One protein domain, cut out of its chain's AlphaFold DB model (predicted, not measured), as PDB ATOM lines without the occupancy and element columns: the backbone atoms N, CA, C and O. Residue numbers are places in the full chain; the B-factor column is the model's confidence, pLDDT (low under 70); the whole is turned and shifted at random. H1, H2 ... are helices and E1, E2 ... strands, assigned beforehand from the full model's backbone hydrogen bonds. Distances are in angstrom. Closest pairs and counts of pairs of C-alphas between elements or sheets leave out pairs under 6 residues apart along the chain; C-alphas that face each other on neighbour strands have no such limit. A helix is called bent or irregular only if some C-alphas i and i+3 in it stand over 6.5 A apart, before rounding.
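AT A GLANCE: This is residues 3 to 53 of the 109 residues of the protein "GrpB protein" of Psychrobacillus sp. OK032 (UniProt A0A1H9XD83). A long two-stranded hairpin, E1 and E2, has one helix, H1, packed lengthwise over one of its faces. From the end of H1 a long loop, residues 17 to 30, folds back along the hairpin to the start of E1, and on the way its residues 20 to 21 pair with E1. The printed part has 51 residues, with one named helix and two named strands in the order H1, E1, E2, and the sheet E1 - E2 is antiparallel. The class is mixed, helices and strands, with under half of the residues, 25, in named elements. The whole is compact, with a radius of gyration of the C-alphas of 11.0 A, and elongated in outline, spanning 31 by 20 by 15 A.

HOW THE PARTS SIT: The sheet is made of E1, residues 31 to 36, and E2, residues 43 to 49, a hairpin of antiparallel neighbours whose directions differ by 165 degrees. The C-alphas of Phe 31 and Thr 48 face each other at 4.8 A, and those of Asp 36 and Leu 43 at 5.0 A. Within hydrogen-bond range are N 34 and O 45, 2.8 A apart, and N 47 and O 32, also 2.8 A apart. Residues 20 to 21 form a short antiparallel pairing with residues 34 to 35 of E1. The helix H1, residues 5 to 16, comes closest to E2 at the C-alphas of Phe 5 and Val 49, 5.4 A apart. Its closest C-alphas to E1 are those of Val 12 and Arg 32, 7.2 A apart. In H1, 6 of 8 O i to N i+4 pairs are within hydrogen-bond range.

IN THESE COORDINATES: E1 runs from Phe 31 to Asp 36 and measures 17.4 A from first to last C-alpha. E2 runs from Leu 43 to Val 49 and measures 20.0 A, its last C-alpha at (36.522, 15.286, 52.121). H1 runs from Phe 5, with its C-alpha at (36.150, 19.932, 54.916), to Ser 16, with its C-alpha at (52.405, 18.040, 49.884), and measures 17.1 A. H1 is irregular: C-alphas 6 and 9 are 7.1 A apart.

THE WHOLE: The two C-alphas farthest apart are those of Glu 6 and Val 40, at 32.7 A. The C-alphas of Val 3 and Glu 53, the first and last printed residues, are 13.5 A apart. The link from H1 to E1 is long, with 14 residues, and the link from E1 to E2 is short, with 6. The printed part has no cut. The mean pLDDT of the printed part is 96.4, and no printed residue is under 70.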
ATOM      1  N   VAL A   3      38.840  13.147  55.563       98.19
ATOM      2  CA  VAL A   3      38.920  14.260  56.527       98.19
ATOM      3  C   VAL A   3      37.690  15.153  56.417       98.19
ATOM      4  O   VAL A   3      37.041  15.170  55.373       98.19
ATOM      5  N   ASP A   4      37.390  15.923  57.456       98.38
ATOM      6  CA  ASP A   4      36.372  16.975  57.367       98.38
ATOM      7  C   ASP A   4      36.827  18.101  56.421       98.38
ATOM      8  O   ASP A   4      38.029  18.306  56.199       98.38
ATOM      9  N   PHE A   5      35.874  18.861  55.880       97.81
ATOM     10  CA  PHE A   5      36.150  19.932  54.916       97.81
ATOM     11  C   PHE A   5      37.129  20.978  55.469       97.81
ATOM     12  O   PHE A   5      38.085  21.366  54.798       97.81
ATOM     13  N   GLU A   6      36.965  21.373  56.731       98.06
ATOM     14  CA  GLU A   6      37.801  22.364  57.414       98.06
ATOM     15  C   GLU A   6      39.256  21.901  57.564       98.06
ATOM     16  O   GLU A   6      40.181  22.711  57.649       98.06
ATOM     17  N   GLN A   7      39.475  20.585  57.600       98.12
ATOM     18  CA  GLN A   7      40.799  19.989  57.741       98.12
ATOM     19  C   GLN A   7      41.485  19.775  56.393       98.12
ATOM     20  O   GLN A   7      42.712  19.641  56.351       98.12
ATOM     21  N   PHE A   8      40.729  19.762  55.294       98.38
ATOM     22  CA  PHE A   8      41.240  19.421  53.973       98.38
ATOM     23  C   PHE A   8      42.410  20.308  53.517       98.38
ATOM     24  O   PHE A   8      43.445  19.741  53.155       98.38
ATOM     25  N   PRO A   9      42.368  21.654  53.620       98.06
ATOM     26  CA  PRO A   9      43.503  22.490  53.217       98.06
ATOM     27  C   PRO A   9      44.781  22.182  54.010       98.06
ATOM     28  O   PRO A   9      45.875  22.101  53.448       98.06
ATOM     29  N   LYS A  10      44.644  21.943  55.321       98.19
ATOM     30  CA  LYS A  10      45.768  21.594  56.201       98.19
ATOM     31  C   LYS A  10      46.329  20.208  55.882       98.19
ATOM     32  O   LYS A  10      47.547  20.018  55.881       98.19
ATOM     33  N   ALA A  11      45.458  19.241  55.602       98.19
ATOM     34  CA  ALA A  11      45.851  17.898  55.197       98.19
ATOM     35  C   ALA A  11      46.580  17.915  53.844       98.19
ATOM     36  O   ALA A  11      47.632  17.290  53.725       98.19
ATOM     37  N   VAL A  12      46.090  18.688  52.867       98.00
ATOM     38  CA  VAL A  12      46.773  18.902  51.580       98.00
ATOM     39  C   VAL A  12      48.167  19.476  51.803       98.00
ATOM     40  O   VAL A  12      49.129  18.908  51.301       98.00
ATOM     41  N   GLN A  13      48.299  20.546  52.593       98.00
ATOM     42  CA  GLN A  13      49.598  21.161  52.880       98.00
ATOM     43  C   GLN A  13      50.575  20.167  53.524       98.00
ATOM     44  O   GLN A  13      51.738  20.096  53.134       98.00
ATOM     45  N   THR A  14      50.095  19.388  54.494       98.00
ATOM     46  CA  THR A  14      50.916  18.408  55.215       98.00
ATOM     47  C   THR A  14      51.380  17.289  54.284       98.00
ATOM     48  O   THR A  14      52.555  16.940  54.285       98.00
ATOM     49  N   LEU A  15      50.484  16.746  53.455       97.81
ATOM     50  CA  LEU A  15      50.829  15.684  52.509       97.81
ATOM     51  C   LEU A  15      51.714  16.183  51.363       97.81
ATOM     52  O   LEU A  15      52.615  15.459  50.960       97.81
ATOM     53  N   SER A  16      51.529  17.418  50.888       97.06
ATOM     54  CA  SER A  16      52.405  18.040  49.884       97.06
ATOM     55  C   SER A  16      53.852  18.199  50.355       97.06
ATOM     56  O   SER A  16      54.748  18.274  49.523       97.06
ATOM     57  N   ALA A  17      54.090  18.274  51.667       97.44
ATOM     58  CA  ALA A  17      55.440  18.319  52.223       97.44
ATOM     59  C   ALA A  17      56.113  16.936  52.293       97.44
ATOM     60  O   ALA A  17      57.319  16.863  52.508       97.44
ATOM     61  N   LEU A  18      55.340  15.854  52.151       96.31
ATOM     62  CA  LEU A  18      55.802  14.475  52.321       96.31
ATOM     63  C   LEU A  18      55.814  13.681  51.014       96.31
ATOM     64  O   LEU A  18      56.650  12.801  50.850       96.31
ATOM     65  N   TYR A  19      54.883  13.971  50.107       97.31
ATOM     66  CA  TYR A  19      54.615  13.164  48.924       97.31
ATOM     67  C   TYR A  19      54.473  14.029  47.677       97.31
ATOM     68  O   TYR A  19      54.035  15.183  47.732       97.31
ATOM     69  N   GLU A  20      54.771  13.433  46.528       96.94
ATOM     70  CA  GLU A  20      54.562  14.076  45.239       96.94
ATOM     71  C   GLU A  20      53.073  14.129  44.898       96.94
ATOM     72  O   GLU A  20      52.295  13.241  45.251       96.94
ATOM     73  N   LEU A  21      52.655  15.159  44.164       96.62
ATOM     74  CA  LEU A  21      51.304  15.194  43.616       96.62
ATOM     75  C   LEU A  21      51.156  14.149  42.508       96.62
ATOM     76  O   LEU A  21      52.004  14.005  41.627       96.62
ATOM     77  N   ASN A  22      50.025  13.450  42.510       95.44
ATOM     78  CA  ASN A  22      49.666  12.582  41.402       95.44
ATOM     79  C   ASN A  22      48.984  13.414  40.306       95.44
ATOM     80  O   ASN A  22      47.766  13.586  40.308       95.44
ATOM     81  N   GLU A  23      49.783  13.930  39.369       91.81
ATOM     82  CA  GLU A  23      49.316  14.753  38.240       91.81
ATOM     83  C   GLU A  23      48.336  14.032  37.301       91.81
ATOM     84  O   GLU A  23      47.593  14.679  36.571       91.81
ATOM     85  N   GLY A  24      48.276  12.695  37.339       89.44
ATOM     86  CA  GLY A  24      47.298  11.918  36.573       89.44
ATOM     87  C   GLY A  24      45.886  11.925  37.167       89.44
ATOM     88  O   GLY A  24      45.001  11.266  36.627       89.44
ATOM     89  N   SER A  25      45.671  12.607  38.294       91.25
ATOM     90  CA  SER A  25      44.387  12.666  38.997       91.25
ATOM     91  C   SER A  25      43.814  14.080  39.022       91.25
ATOM     92  O   SER A  25      44.548  15.068  39.043       91.25
ATOM     93  N   VAL A  26      42.483  14.172  39.090       93.31
ATOM     94  CA  VAL A  26      41.794  15.453  39.271       93.31
ATOM     95  C   VAL A  26      42.193  16.107  40.595       93.31
ATOM     96  O   VAL A  26      42.530  15.447  41.580       93.31
ATOM     97  N   LYS A  27      42.163  17.435  40.601       95.62
ATOM     98  CA  LYS A  27      42.532  18.290  41.721       95.62
ATOM     99  C   LYS A  27      41.358  19.221  41.998       95.62
ATOM    100  O   LYS A  27      41.102  20.118  41.204       95.62
ATOM    101  N   THR A  28      40.661  19.012  43.110       96.50
ATOM    102  CA  THR A  28      39.500  19.829  43.508       96.50
ATOM    103  C   THR A  28      39.651  20.321  44.947       96.50
ATOM    104  O   THR A  28      40.652  20.005  45.602       96.50
ATOM    105  N   ASP A  29      38.659  21.073  45.429       95.81
ATOM    106  CA  ASP A  29      38.532  21.489  46.835       95.81
ATOM    107  C   ASP A  29      38.088  20.342  47.762       95.81
ATOM    108  O   ASP A  29      38.055  20.498  48.979       95.81
ATOM    109  N   TRP A  30      37.779  19.177  47.185       97.38
ATOM    110  CA  TRP A  30      37.248  18.003  47.883       97.38
ATOM    111  C   TRP A  30      38.134  16.764  47.721       97.38
ATOM    112  O   TRP A  30      37.961  15.772  48.432       97.38
ATOM    113  N   PHE A  31      39.079  16.801  46.773       98.19
ATOM    114  CA  PHE A  31      39.936  15.676  46.428       98.19
ATOM    115  C   PHE A  31      41.358  16.086  46.025       98.19
ATOM    116  O   PHE A  31      41.591  16.995  45.214       98.19
ATOM    117  N   ARG A  32      42.337  15.359  46.573       98.25
ATOM    118  CA  ARG A  32      43.731  15.402  46.130       98.25
ATOM    119  C   ARG A  32      44.343  14.009  46.149       98.25
ATOM    120  O   ARG A  32      44.203  13.282  47.128       98.25
ATOM    121  N   ALA A  33      45.080  13.668  45.098       97.88
ATOM    122  CA  ALA A  33      45.890  12.463  45.060       97.88
ATOM    123  C   ALA A  33      47.383  12.800  45.141       97.88
ATOM    124  O   ALA A  33      47.867  13.727  44.488       97.88
ATOM    125  N   PHE A  34      48.098  12.000  45.920       98.06
ATOM    126  CA  PHE A  34      49.545  12.025  46.073       98.06
ATOM    127  C   PHE A  34      50.121  10.645  45.765       98.06
ATOM    128  O   PHE A  34      49.391   9.647  45.755       98.06
ATOM    129  N   LYS A  35      51.424  10.590  45.520       97.38
ATOM    130  CA  LYS A  35      52.156   9.360  45.246       97.38
ATOM    131  C   LYS A  35      53.588   9.425  45.774       97.38
ATOM    132  O   LYS A  35      54.124  10.506  46.006       97.38
ATOM    133  N   ASP A  36      54.184   8.255  45.923       97.06
ATOM    134  CA  ASP A  36      55.612   8.070  46.145       97.06
ATOM    135  C   ASP A  36      56.080   6.837  45.366       97.06
ATOM    136  O   ASP A  36      55.903   5.692  45.796       97.06
ATOM    137  N   ASP A  37      56.661   7.098  44.195       95.12
ATOM    138  CA  ASP A  37      57.161   6.072  43.278       95.12
ATOM    139  C   ASP A  37      58.525   5.501  43.718       95.12
ATOM    140  O   ASP A  37      59.017   4.557  43.103       95.12
ATOM    141  N   SER A  38      59.145   6.043  44.779       95.31
ATOM    142  CA  SER A  38      60.418   5.535  45.318       95.31
ATOM    143  C   SER A  38      60.246   4.293  46.205       95.31
ATOM    144  O   SER A  38      61.209   3.569  46.468       95.31
ATOM    145  N   THR A  39      59.017   4.030  46.655       94.94
ATOM    146  CA  THR A  39      58.666   2.878  47.494       94.94
ATOM    147  C   THR A  39      58.377   1.623  46.666       94.94
ATOM    148  O   THR A  39      58.033   1.693  45.486       94.94
ATOM    149  N   VAL A  40      58.514   0.446  47.289       90.69
ATOM    150  CA  VAL A  40      58.198  -0.846  46.660       90.69
ATOM    151  C   VAL A  40      57.211  -1.621  47.547       90.69
ATOM    152  O   VAL A  40      57.609  -2.077  48.622       90.69
ATOM    153  N   PRO A  41      55.944  -1.803  47.119       89.75
ATOM    154  CA  PRO A  41      55.338  -1.249  45.899       89.75
ATOM    155  C   PRO A  41      55.168   0.285  45.971       89.75
ATOM    156  O   PRO A  41      55.121   0.813  47.082       89.75
ATOM    157  N   PRO A  42      55.016   0.981  44.824       93.19
ATOM    158  CA  PRO A  42      54.718   2.412  44.798       93.19
ATOM    159  C   PRO A  42      53.489   2.763  45.638       93.19
ATOM    160  O   PRO A  42      52.450   2.097  45.559       93.19
ATOM    161  N   LEU A  43      53.591   3.832  46.424       95.06
ATOM    162  CA  LEU A  43      52.529   4.286  47.312       95.06
ATOM    163  C   LEU A  43      51.630   5.299  46.600       95.06
ATOM    164  O   LEU A  43      52.102   6.257  45.996       95.06
ATOM    165  N   GLY A  44      50.316   5.130  46.740       95.50
ATOM    166  CA  GLY A  44      49.319   6.131  46.364       95.50
ATOM    167  C   GLY A  44      48.502   6.568  47.576       95.50
ATOM    168  O   GLY A  44      48.002   5.729  48.324       95.50
ATOM    169  N   VAL A  45      48.319   7.879  47.752       96.94
ATOM    170  CA  VAL A  45      47.467   8.449  48.806       96.94
ATOM    171  C   VAL A  45      46.335   9.237  48.166       96.94
ATOM    172  O   VAL A  45      46.554  10.240  47.497       96.94
ATOM    173  N   GLN A  46      45.103   8.800  48.405       97.38
ATOM    174  CA  GLN A  46      43.894   9.526  48.021       97.38
ATOM    175  C   GLN A  46      43.347  10.260  49.246       97.38
ATOM    176  O   GLN A  46      43.017   9.615  50.243       97.38
ATOM    177  N   LEU A  47      43.279  11.588  49.192       98.12
ATOM    178  CA  LEU A  47      42.681  12.440  50.218       98.12
ATOM    179  C   LEU A  47      41.308  12.917  49.740       98.12
ATOM    180  O   LEU A  47      41.227  13.597  48.718       98.12
ATOM    181  N   THR A  48      40.259  12.575  50.485       98.25
ATOM    182  CA  THR A  48      38.869  12.979  50.229       98.25
ATOM    183  C   THR A  48      38.308  13.762  51.410       98.25
ATOM    184  O   THR A  48      38.644  13.486  52.567       98.25
ATOM    185  N   VAL A  49      37.431  14.721  51.119       98.50
ATOM    186  CA  VAL A  49      36.522  15.286  52.121       98.50
ATOM    187  C   VAL A  49      35.395  14.294  52.381       98.50
ATOM    188  O   VAL A  49      34.827  13.768  51.422       98.50
ATOM    189  N   ILE A  50      35.085  14.042  53.652       98.25
ATOM    190  CA  ILE A  50      33.994  13.157  54.077       98.25
ATOM    191  C   ILE A  50      32.678  13.585  53.411       98.25
ATOM    192  O   ILE A  50      32.361  14.770  53.359       98.25
ATOM    193  N   ASP A  51      31.950  12.607  52.871       96.19
ATOM    194  CA  ASP A  51      30.635  12.753  52.226       96.19
ATOM    195  C   ASP A  51      30.611  13.624  50.952       96.19
ATOM    196  O   ASP A  51      29.547  13.936  50.415       96.19
ATOM    197  N   SER A  52      31.781  13.977  50.409       96.75
ATOM    198  CA  SER A  52      31.883  14.609  49.088       96.75
ATOM    199  C   SER A  52      31.603  13.624  47.946       96.75
ATOM    200  O   SER A  52      31.668  12.406  48.113       96.75
ATOM    201  N   GLU A  53      31.395  14.143  46.732       94.44
ATOM    202  CA  GLU A  53      31.225  13.322  45.519       94.44
ATOM    203  C   GLU A  53      32.431  12.416  45.208       94.44
ATOM    204  O   GLU A  53      32.307  11.472  44.434       94.44
TER     205      GLU A  53